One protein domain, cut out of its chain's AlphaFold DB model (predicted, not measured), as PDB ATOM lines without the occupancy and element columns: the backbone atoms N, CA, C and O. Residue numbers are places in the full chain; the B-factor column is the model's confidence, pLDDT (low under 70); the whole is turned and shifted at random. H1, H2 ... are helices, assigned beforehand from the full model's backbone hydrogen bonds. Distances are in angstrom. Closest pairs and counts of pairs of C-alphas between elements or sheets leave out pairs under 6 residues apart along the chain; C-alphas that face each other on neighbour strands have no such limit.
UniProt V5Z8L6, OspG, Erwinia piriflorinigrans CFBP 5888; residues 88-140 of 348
ATOM      1  N   VAL A  88     229.831 266.632 318.007       93.50
ATOM      2  CA  VAL A  88     229.703 266.644 316.541       93.50
ATOM      3  C   VAL A  88     228.267 266.966 316.113       93.50
ATOM      4  O   VAL A  88     228.075 267.800 315.243       93.50
ATOM      5  N   SER A  89     227.263 266.355 316.748       93.00
ATOM      6  CA  SER A  89     225.851 266.580 316.409       93.00
ATOM      7  C   SER A  89     225.352 267.970 316.802       93.00
ATOM      8  O   SER A  89     224.465 268.491 316.145       93.00
ATOM      9  N   VAL A  90     225.912 268.578 317.854       91.12
ATOM     10  CA  VAL A  90     225.608 269.975 318.219       91.12
ATOM     11  C   VAL A  90     226.130 270.935 317.145       91.12
ATOM     12  O   VAL A  90     225.419 271.847 316.736       91.12
ATOM     13  N   LEU A  91     227.346 270.698 316.642       91.56
ATOM     14  CA  LEU A  91     227.929 271.498 315.563       91.56
ATOM     15  C   LEU A  91     227.221 271.273 314.218       91.56
ATOM     16  O   LEU A  91     227.022 272.235 313.495       91.56
ATOM     17  N   GLU A  92     226.808 270.040 313.895       93.50
ATOM     18  CA  GLU A  92     226.050 269.705 312.670       93.50
ATOM     19  C   GLU A  92     224.725 270.478 312.536       93.50
ATOM     20  O   GLU A  92     224.229 270.652 311.427       93.50
ATOM     21  N   GLU A  93     224.138 270.922 313.650       90.06
ATOM     22  CA  GLU A  93     222.896 271.702 313.665       90.06
ATOM     23  C   GLU A  93     223.125 273.199 313.390       90.06
ATOM     24  O   GLU A  93     222.155 273.938 313.226       90.06
ATOM     25  N   GLN A  94     224.385 273.647 313.318       88.00
ATOM     26  CA  GLN A  94     224.747 275.034 313.028       88.00
ATOM     27  C   GLN A  94     224.929 275.269 311.524       88.00
ATOM     28  O   GLN A  94     225.560 274.477 310.818       88.00
ATOM     29  N   ASP A  95     224.445 276.416 311.043       84.31
ATOM     30  CA  ASP A  95     224.622 276.825 309.650       84.31
ATOM     31  C   ASP A  95     226.114 276.901 309.282       84.31
ATOM     32  O   ASP A  95     226.907 277.603 309.912       84.31
ATOM     33  N   GLY A  96     226.501 276.176 308.228       83.69
ATOM     34  CA  GLY A  96     227.878 276.141 307.719       83.69
ATOM     35  C   GLY A  96     228.733 274.968 308.210       83.69
ATOM     36  O   GLY A  96     229.870 274.828 307.754       83.69
ATOM     37  N   PHE A  97     228.204 274.090 309.067       86.19
ATOM     38  CA  PHE A  97     228.887 272.862 309.474       86.19
ATOM     39  C   PHE A  97     228.297 271.618 308.803       86.19
ATOM     40  O   PHE A  97     227.103 271.345 308.873       86.19
ATOM     41  N   THR A  98     229.157 270.818 308.169       93.75
ATOM     42  CA  THR A  98     228.861 269.422 307.838       93.75
ATOM     43  C   THR A  98     229.391 268.526 308.952       93.75
ATOM     44  O   THR A  98     230.236 268.928 309.754       93.75
ATOM     45  N   LYS A  99     228.956 267.268 308.975       91.81
ATOM     46  CA  LYS A  99     229.503 266.244 309.873       91.81
ATOM     47  C   LYS A  99     231.026 266.148 309.806       91.81
ATOM     48  O   LYS A  99     231.706 266.029 310.827       91.81
ATOM     49  N   GLU A 100     231.569 266.193 308.596       87.94
ATOM     50  CA  GLU A 100     233.001 266.134 308.333       87.94
ATOM     51  C   GLU A 100     233.716 267.398 308.819       87.94
ATOM     52  O   GLU A 100     234.742 267.277 309.489       87.94
ATOM     53  N   SER A 101     233.175 268.597 308.563       90.00
ATOM     54  CA  SER A 101     233.807 269.838 309.030       90.00
ATOM     55  C   SER A 101     233.716 270.006 310.550       90.00
ATOM     56  O   SER A 101     234.674 270.474 311.162       90.00
ATOM     57  N   ALA A 102     232.637 269.538 311.185       91.31
ATOM     58  CA  ALA A 102     232.500 269.486 312.641       91.31
ATOM     59  C   ALA A 102     233.536 268.548 313.280       91.31
ATOM     60  O   ALA A 102     234.184 268.901 314.267       91.31
ATOM     61  N   ARG A 103     233.744 267.359 312.695       92.19
ATOM     62  CA  ARG A 103     234.798 266.432 313.134       92.19
ATOM     63  C   ARG A 103     236.187 267.017 312.948       92.19
ATOM     64  O   ARG A 103     237.003 266.880 313.852       92.19
ATOM     65  N   GLN A 104     236.448 267.654 311.808       86.25
ATOM     66  CA  GLN A 104     237.739 268.277 311.540       86.25
ATOM     67  C   GLN A 104     238.015 269.407 312.533       86.25
ATOM     68  O   GLN A 104     239.084 269.434 313.133       86.25
ATOM     69  N   LEU A 105     237.026 270.269 312.786       91.00
ATOM     70  CA  LEU A 105     237.154 271.333 313.773       91.00
ATOM     71  C   LEU A 105     237.466 270.765 315.158       91.00
ATOM     72  O   LEU A 105     238.396 271.235 315.793       91.00
ATOM     73  N   LEU A 106     236.736 269.749 315.626       91.19
ATOM     74  CA  LEU A 106     237.010 269.126 316.927       91.19
ATOM     75  C   LEU A 106     238.368 268.410 316.961       91.19
ATOM     76  O   LEU A 106     239.031 268.400 317.998       91.19
ATOM     77  N   ALA A 107     238.809 267.838 315.838       88.62
ATOM     78  CA  ALA A 107     240.113 267.196 315.723       88.62
ATOM     79  C   ALA A 107     241.269 268.191 315.884       88.62
ATOM     80  O   ALA A 107     242.320 267.790 316.385       88.62
ATOM     81  N   ASP A 108     241.061 269.468 315.557       88.75
ATOM     82  CA  ASP A 108     242.035 270.542 315.762       88.75
ATOM     83  C   ASP A 108     242.208 270.921 317.241       88.75
ATOM     84  O   ASP A 108     243.044 271.763 317.547       88.75
ATOM     85  N   TYR A 109     241.465 270.321 318.181       89.75
ATOM     86  CA  TYR A 109     241.596 270.598 319.615       89.75
ATOM     87  C   TYR A 109     241.842 269.320 320.431       89.75
ATOM     88  O   TYR A 109     241.502 268.202 320.030       89.75
ATOM     89  N   LYS A 110     242.500 269.467 321.585       88.94
ATOM     90  CA  LYS A 110     242.720 268.407 322.578       88.94
ATOM     91  C   LYS A 110     242.224 268.874 323.942       88.94
ATOM     92  O   LYS A 110     242.930 269.571 324.666       88.94
ATOM     93  N   PHE A 111     241.006 268.478 324.279       83.75
ATOM     94  CA  PHE A 111     240.384 268.807 325.556       83.75
ATOM     95  C   PHE A 111     240.785 267.798 326.649       83.75
ATOM     96  O   PHE A 111     240.977 266.623 326.330       83.75
ATOM     97  N   PRO A 112     240.946 268.215 327.919       74.38
ATOM     98  CA  PRO A 112     241.272 267.298 329.007       74.38
ATOM     99  C   PRO A 112     240.081 266.405 329.376       74.38
ATOM    100  O   PRO A 112     238.961 266.899 329.553       74.38
ATOM    101  N   ASP A 113     240.346 265.113 329.576       68.19
ATOM    102  CA  ASP A 113     239.351 264.150 330.055       68.19
ATOM    103  C   ASP A 113     238.797 264.570 331.428       68.19
ATOM    104  O   ASP A 113     239.537 265.022 332.302       68.19
ATOM    105  N   ASN A 114     237.483 264.412 331.628       65.94
ATOM    106  CA  ASN A 114     236.769 264.748 332.871       65.94
ATOM    107  C   ASN A 114     236.919 266.207 333.351       65.94
ATOM    108  O   ASN A 114     236.765 266.483 334.540       65.94
ATOM    109  N   SER A 115     237.192 267.152 332.449       67.94
ATOM    110  CA  SER A 115     237.258 268.576 332.791       67.94
ATOM    111  C   SER A 115     236.000 269.348 332.380       67.94
ATOM    112  O   SER A 115     235.199 268.895 331.561       67.94
ATOM    113  N   PHE A 116     235.843 270.558 332.927       65.44
ATOM    114  CA  PHE A 116     234.818 271.510 332.477       65.44
ATOM    115  C   PHE A 116     234.996 271.912 331.004       65.44
ATOM    116  O   PHE A 116     234.025 272.268 330.340       65.44
ATOM    117  N   TYR A 117     236.221 271.823 330.484       73.50
ATOM    118  CA  TYR A 117     236.553 272.127 329.100       73.50
ATOM    119  C   TYR A 117     236.514 270.837 328.292       73.50
ATOM    120  O   TYR A 117     237.503 270.122 328.201       73.50
ATOM    121  N   SER A 118     235.344 270.531 327.742       83.31
ATOM    122  CA  SER A 118     235.102 269.350 326.909       83.31
ATOM    123  C   SER A 118     234.820 269.747 325.464       83.31
ATOM    124  O   SER A 118     234.454 270.891 325.180       83.31
ATOM    125  N   ASP A 119     234.928 268.776 324.564       88.94
ATOM    126  CA  ASP A 119     234.441 268.875 323.187       88.94
ATOM    127  C   ASP A 119     232.968 269.311 323.125       88.94
ATOM    128  O   ASP A 119     232.588 270.127 322.288       88.94
ATOM    129  N   TYR A 120     232.143 268.830 324.056       87.12
ATOM    130  CA  TYR A 120     230.738 269.208 324.162       87.12
ATOM    131  C   TYR A 120     230.542 270.669 324.587       87.12
ATOM    132  O   TYR A 120     229.726 271.363 323.988       87.12
ATOM    133  N   MET A 121     231.296 271.168 325.576       81.19
ATOM    134  CA  MET A 121     231.218 272.590 325.960       81.19
ATOM    135  C   MET A 121     231.745 273.517 324.873       81.19
ATOM    136  O   MET A 121     231.174 274.575 324.640       81.19
ATOM    137  N   PHE A 122     232.789 273.094 324.163       89.31
ATOM    138  CA  PHE A 122     233.248 273.795 322.974       89.31
ATOM    139  C   PHE A 122     232.130 273.914 321.931       89.31
ATOM    140  O   PHE A 122     231.864 275.009 321.446       89.31
ATOM    141  N   ALA A 123     231.445 272.809 321.620       91.38
ATOM    142  CA  ALA A 123     230.357 272.800 320.648       91.38
ATOM    143  C   ALA A 123     229.167 273.679 321.071       91.38
ATOM    144  O   ALA A 123     228.624 274.398 320.235       91.38
ATOM    145  N   LEU A 124     228.798 273.667 322.357       83.12
ATOM    146  CA  LEU A 124     227.725 274.514 322.892       83.12
ATOM    147  C   LEU A 124     228.056 276.007 322.819       83.12
ATOM    148  O   LEU A 124     227.198 276.804 322.453       83.12
ATOM    149  N   ASP A 125     229.285 276.405 323.143       81.81
ATOM    150  CA  ASP A 125     229.668 277.816 323.054       81.81
ATOM    151  C   ASP A 125     229.718 278.289 321.594       81.81
ATOM    152  O   ASP A 125     229.342 279.428 321.298       81.81
ATOM    153  N   VAL A 126     230.139 277.421 320.665       87.88
ATOM    154  CA  VAL A 126     230.075 277.706 319.224       87.88
ATOM    155  C   VAL A 126     228.624 277.869 318.770       87.88
ATOM    156  O   VAL A 126     228.339 278.828 318.061       87.88
ATOM    157  N   GLU A 127     227.706 277.008 319.215       88.19
ATOM    158  CA  GLU A 127     226.263 277.142 318.955       88.19
ATOM    159  C   GLU A 127     225.702 278.467 319.497       88.19
ATOM    160  O   GLU A 127     225.012 279.194 318.789       88.19
ATOM    161  N   GLN A 128     226.022 278.826 320.743       79.38
ATOM    162  CA  GLN A 128     225.459 280.020 321.381       79.38
ATOM    163  C   GLN A 128     226.006 281.329 320.808       79.38
ATOM    164  O   GLN A 128     225.306 282.342 320.793       79.38
ATOM    165  N   THR A 129     227.271 281.337 320.385       80.38
ATOM    166  CA  THR A 129     227.979 282.574 320.017       80.38
ATOM    167  C   THR A 129     228.274 282.696 318.524       80.38
ATOM    168  O   THR A 129     228.663 283.775 318.069       80.38
ATOM    169  N   GLY A 130     228.139 281.606 317.766       86.50
ATOM    170  CA  GLY A 130     228.562 281.507 316.369       86.50
ATOM    171  C   GLY A 130     230.077 281.648 316.167       86.50
ATOM    172  O   GLY A 130     230.525 281.902 315.050       86.50
ATOM    173  N   LYS A 131     230.887 281.567 317.235       88.81
ATOM    174  CA  LYS A 131     232.337 281.822 317.205       88.81
ATOM    175  C   LYS A 131     233.104 280.771 317.994       88.81
ATOM    176  O   LYS A 131     232.595 280.180 318.938       88.81
ATOM    177  N   ILE A 132     234.377 280.591 317.640       87.12
ATOM    178  CA  ILE A 132     235.302 279.789 318.444       87.12
ATOM    179  C   ILE A 132     235.497 280.477 319.803       87.12
ATOM    180  O   ILE A 132     235.869 281.657 319.825       87.12
ATOM    181  N   PRO A 133     235.290 279.778 320.931       76.69
ATOM    182  CA  PRO A 133     235.410 280.393 322.243       76.69
ATOM    183  C   PRO A 133     236.858 280.838 322.493       76.69
ATOM    184  O   PRO A 133     237.776 280.057 322.226       76.69
ATOM    185  N   PRO A 134     237.112 282.034 323.061       72.12
ATOM    186  CA  PRO A 134     238.478 282.496 323.335       72.12
ATOM    187  C   PRO A 134     239.288 281.511 324.188       72.12
ATOM    188  O   PRO A 134     240.494 281.355 324.003       72.12
ATOM    189  N   TRP A 135     238.614 280.790 325.089       77.31
ATOM    190  CA  TRP A 135     239.238 279.789 325.949       77.31
ATOM    191  C   TRP A 135     239.713 278.541 325.195       77.31
ATOM    192  O   TRP A 135     240.591 277.846 325.697       77.31
ATOM    193  N   ALA A 136     239.172 278.245 324.010       82.38
ATOM    194  CA  ALA A 136     239.534 277.059 323.239       82.38
ATOM    195  C   ALA A 136     240.942 277.159 322.635       82.38
ATOM    196  O   ALA A 136     241.565 276.134 322.363       82.38
ATOM    197  N   GLY A 137     241.479 278.378 322.482       78.31
ATOM    198  CA  GLY A 137     242.805 278.616 321.903       78.31
ATOM    199  C   GLY A 137     243.933 277.848 322.601       78.31
ATOM    200  O   GLY A 137     244.826 277.346 321.927       78.31
ATOM    201  N   ARG A 138     243.842 277.657 323.925       72.62
ATOM    202  CA  ARG A 138     244.824 276.893 324.723       72.62
ATOM    203  C   ARG A 138     244.772 275.376 324.519       72.62
ATOM    204  O   ARG A 138     245.629 274.665 325.023       72.62
ATOM    205  N   PHE A 139     243.739 274.881 323.843       80.38
ATOM    206  CA  PHE A 139     243.566 273.464 323.523       80.38
ATOM    207  C   PHE A 139     243.755 273.188 322.029       80.38
ATOM    208  O   PHE A 139     243.612 272.042 321.612       80.38
ATOM    209  N   LYS A 140     244.042 274.216 321.218       86.81
ATOM    210  CA  LYS A 140     244.206 274.082 319.771       86.81
ATOM    211  C   LYS A 140     245.520 273.368 319.454       86.81
ATOM    212  O   LYS A 140     246.591 273.831 319.833       86.81
TER     213      LYS A 140
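This is residues 88 to 140 of the 348 residues of the protein "OspG" of Erwinia piriflorinigrans CFBP 5888 (UniProt V5Z8L6). A small cluster of short helices: H1 packs on both H3, the longest, and H2, while H4 folds back beside H3 and a long loop, residues 108 to 118, joins H2 to H3. The 53 printed residues hold four named helices, H1 to H4 in order, and no named strand: all helix. The whole is compact, radius of gyration of the C-alphas 10.2 A, spanning 26 by 20 by 17 A.

H3, residues 119 to 129, touches H1, residues 88 to 92, closest at the C-alphas of Leu 91 and Ala 123, 5.8 A. H1 touches H2, residues 99 to 107, closest at the C-alphas of Val 88 and Ala 102, 5.6 A. H4, residues 134 to 139, is close to but not clearly touching H3, at a shallow tilt of 23 degrees, opposite ways; their closest C-alphas, Phe 122 and Ala 136, are 7.1 A apart. H4 is apart from H1 and H2. Every O i to N i+4 pair is within hydrogen-bond range in H1, H2 and H3; H4 has 0 of 2, but 2 of 3 O i to N i+3 pairs.

H3 is 15.5 A long, H2 12.2 A, H4 10.4 A and H1 6.1 A. C-alpha 88 is at (229.703, 266.644, 316.541), C-alpha 139 at (243.566, 273.464, 323.523).

The C-alphas farthest apart, Gly 96 and Asn 114, are 29.0 A apart. The printed part has no cut; the link H2 to H3 is long. Residues 113 to 116 have pLDDT under 70.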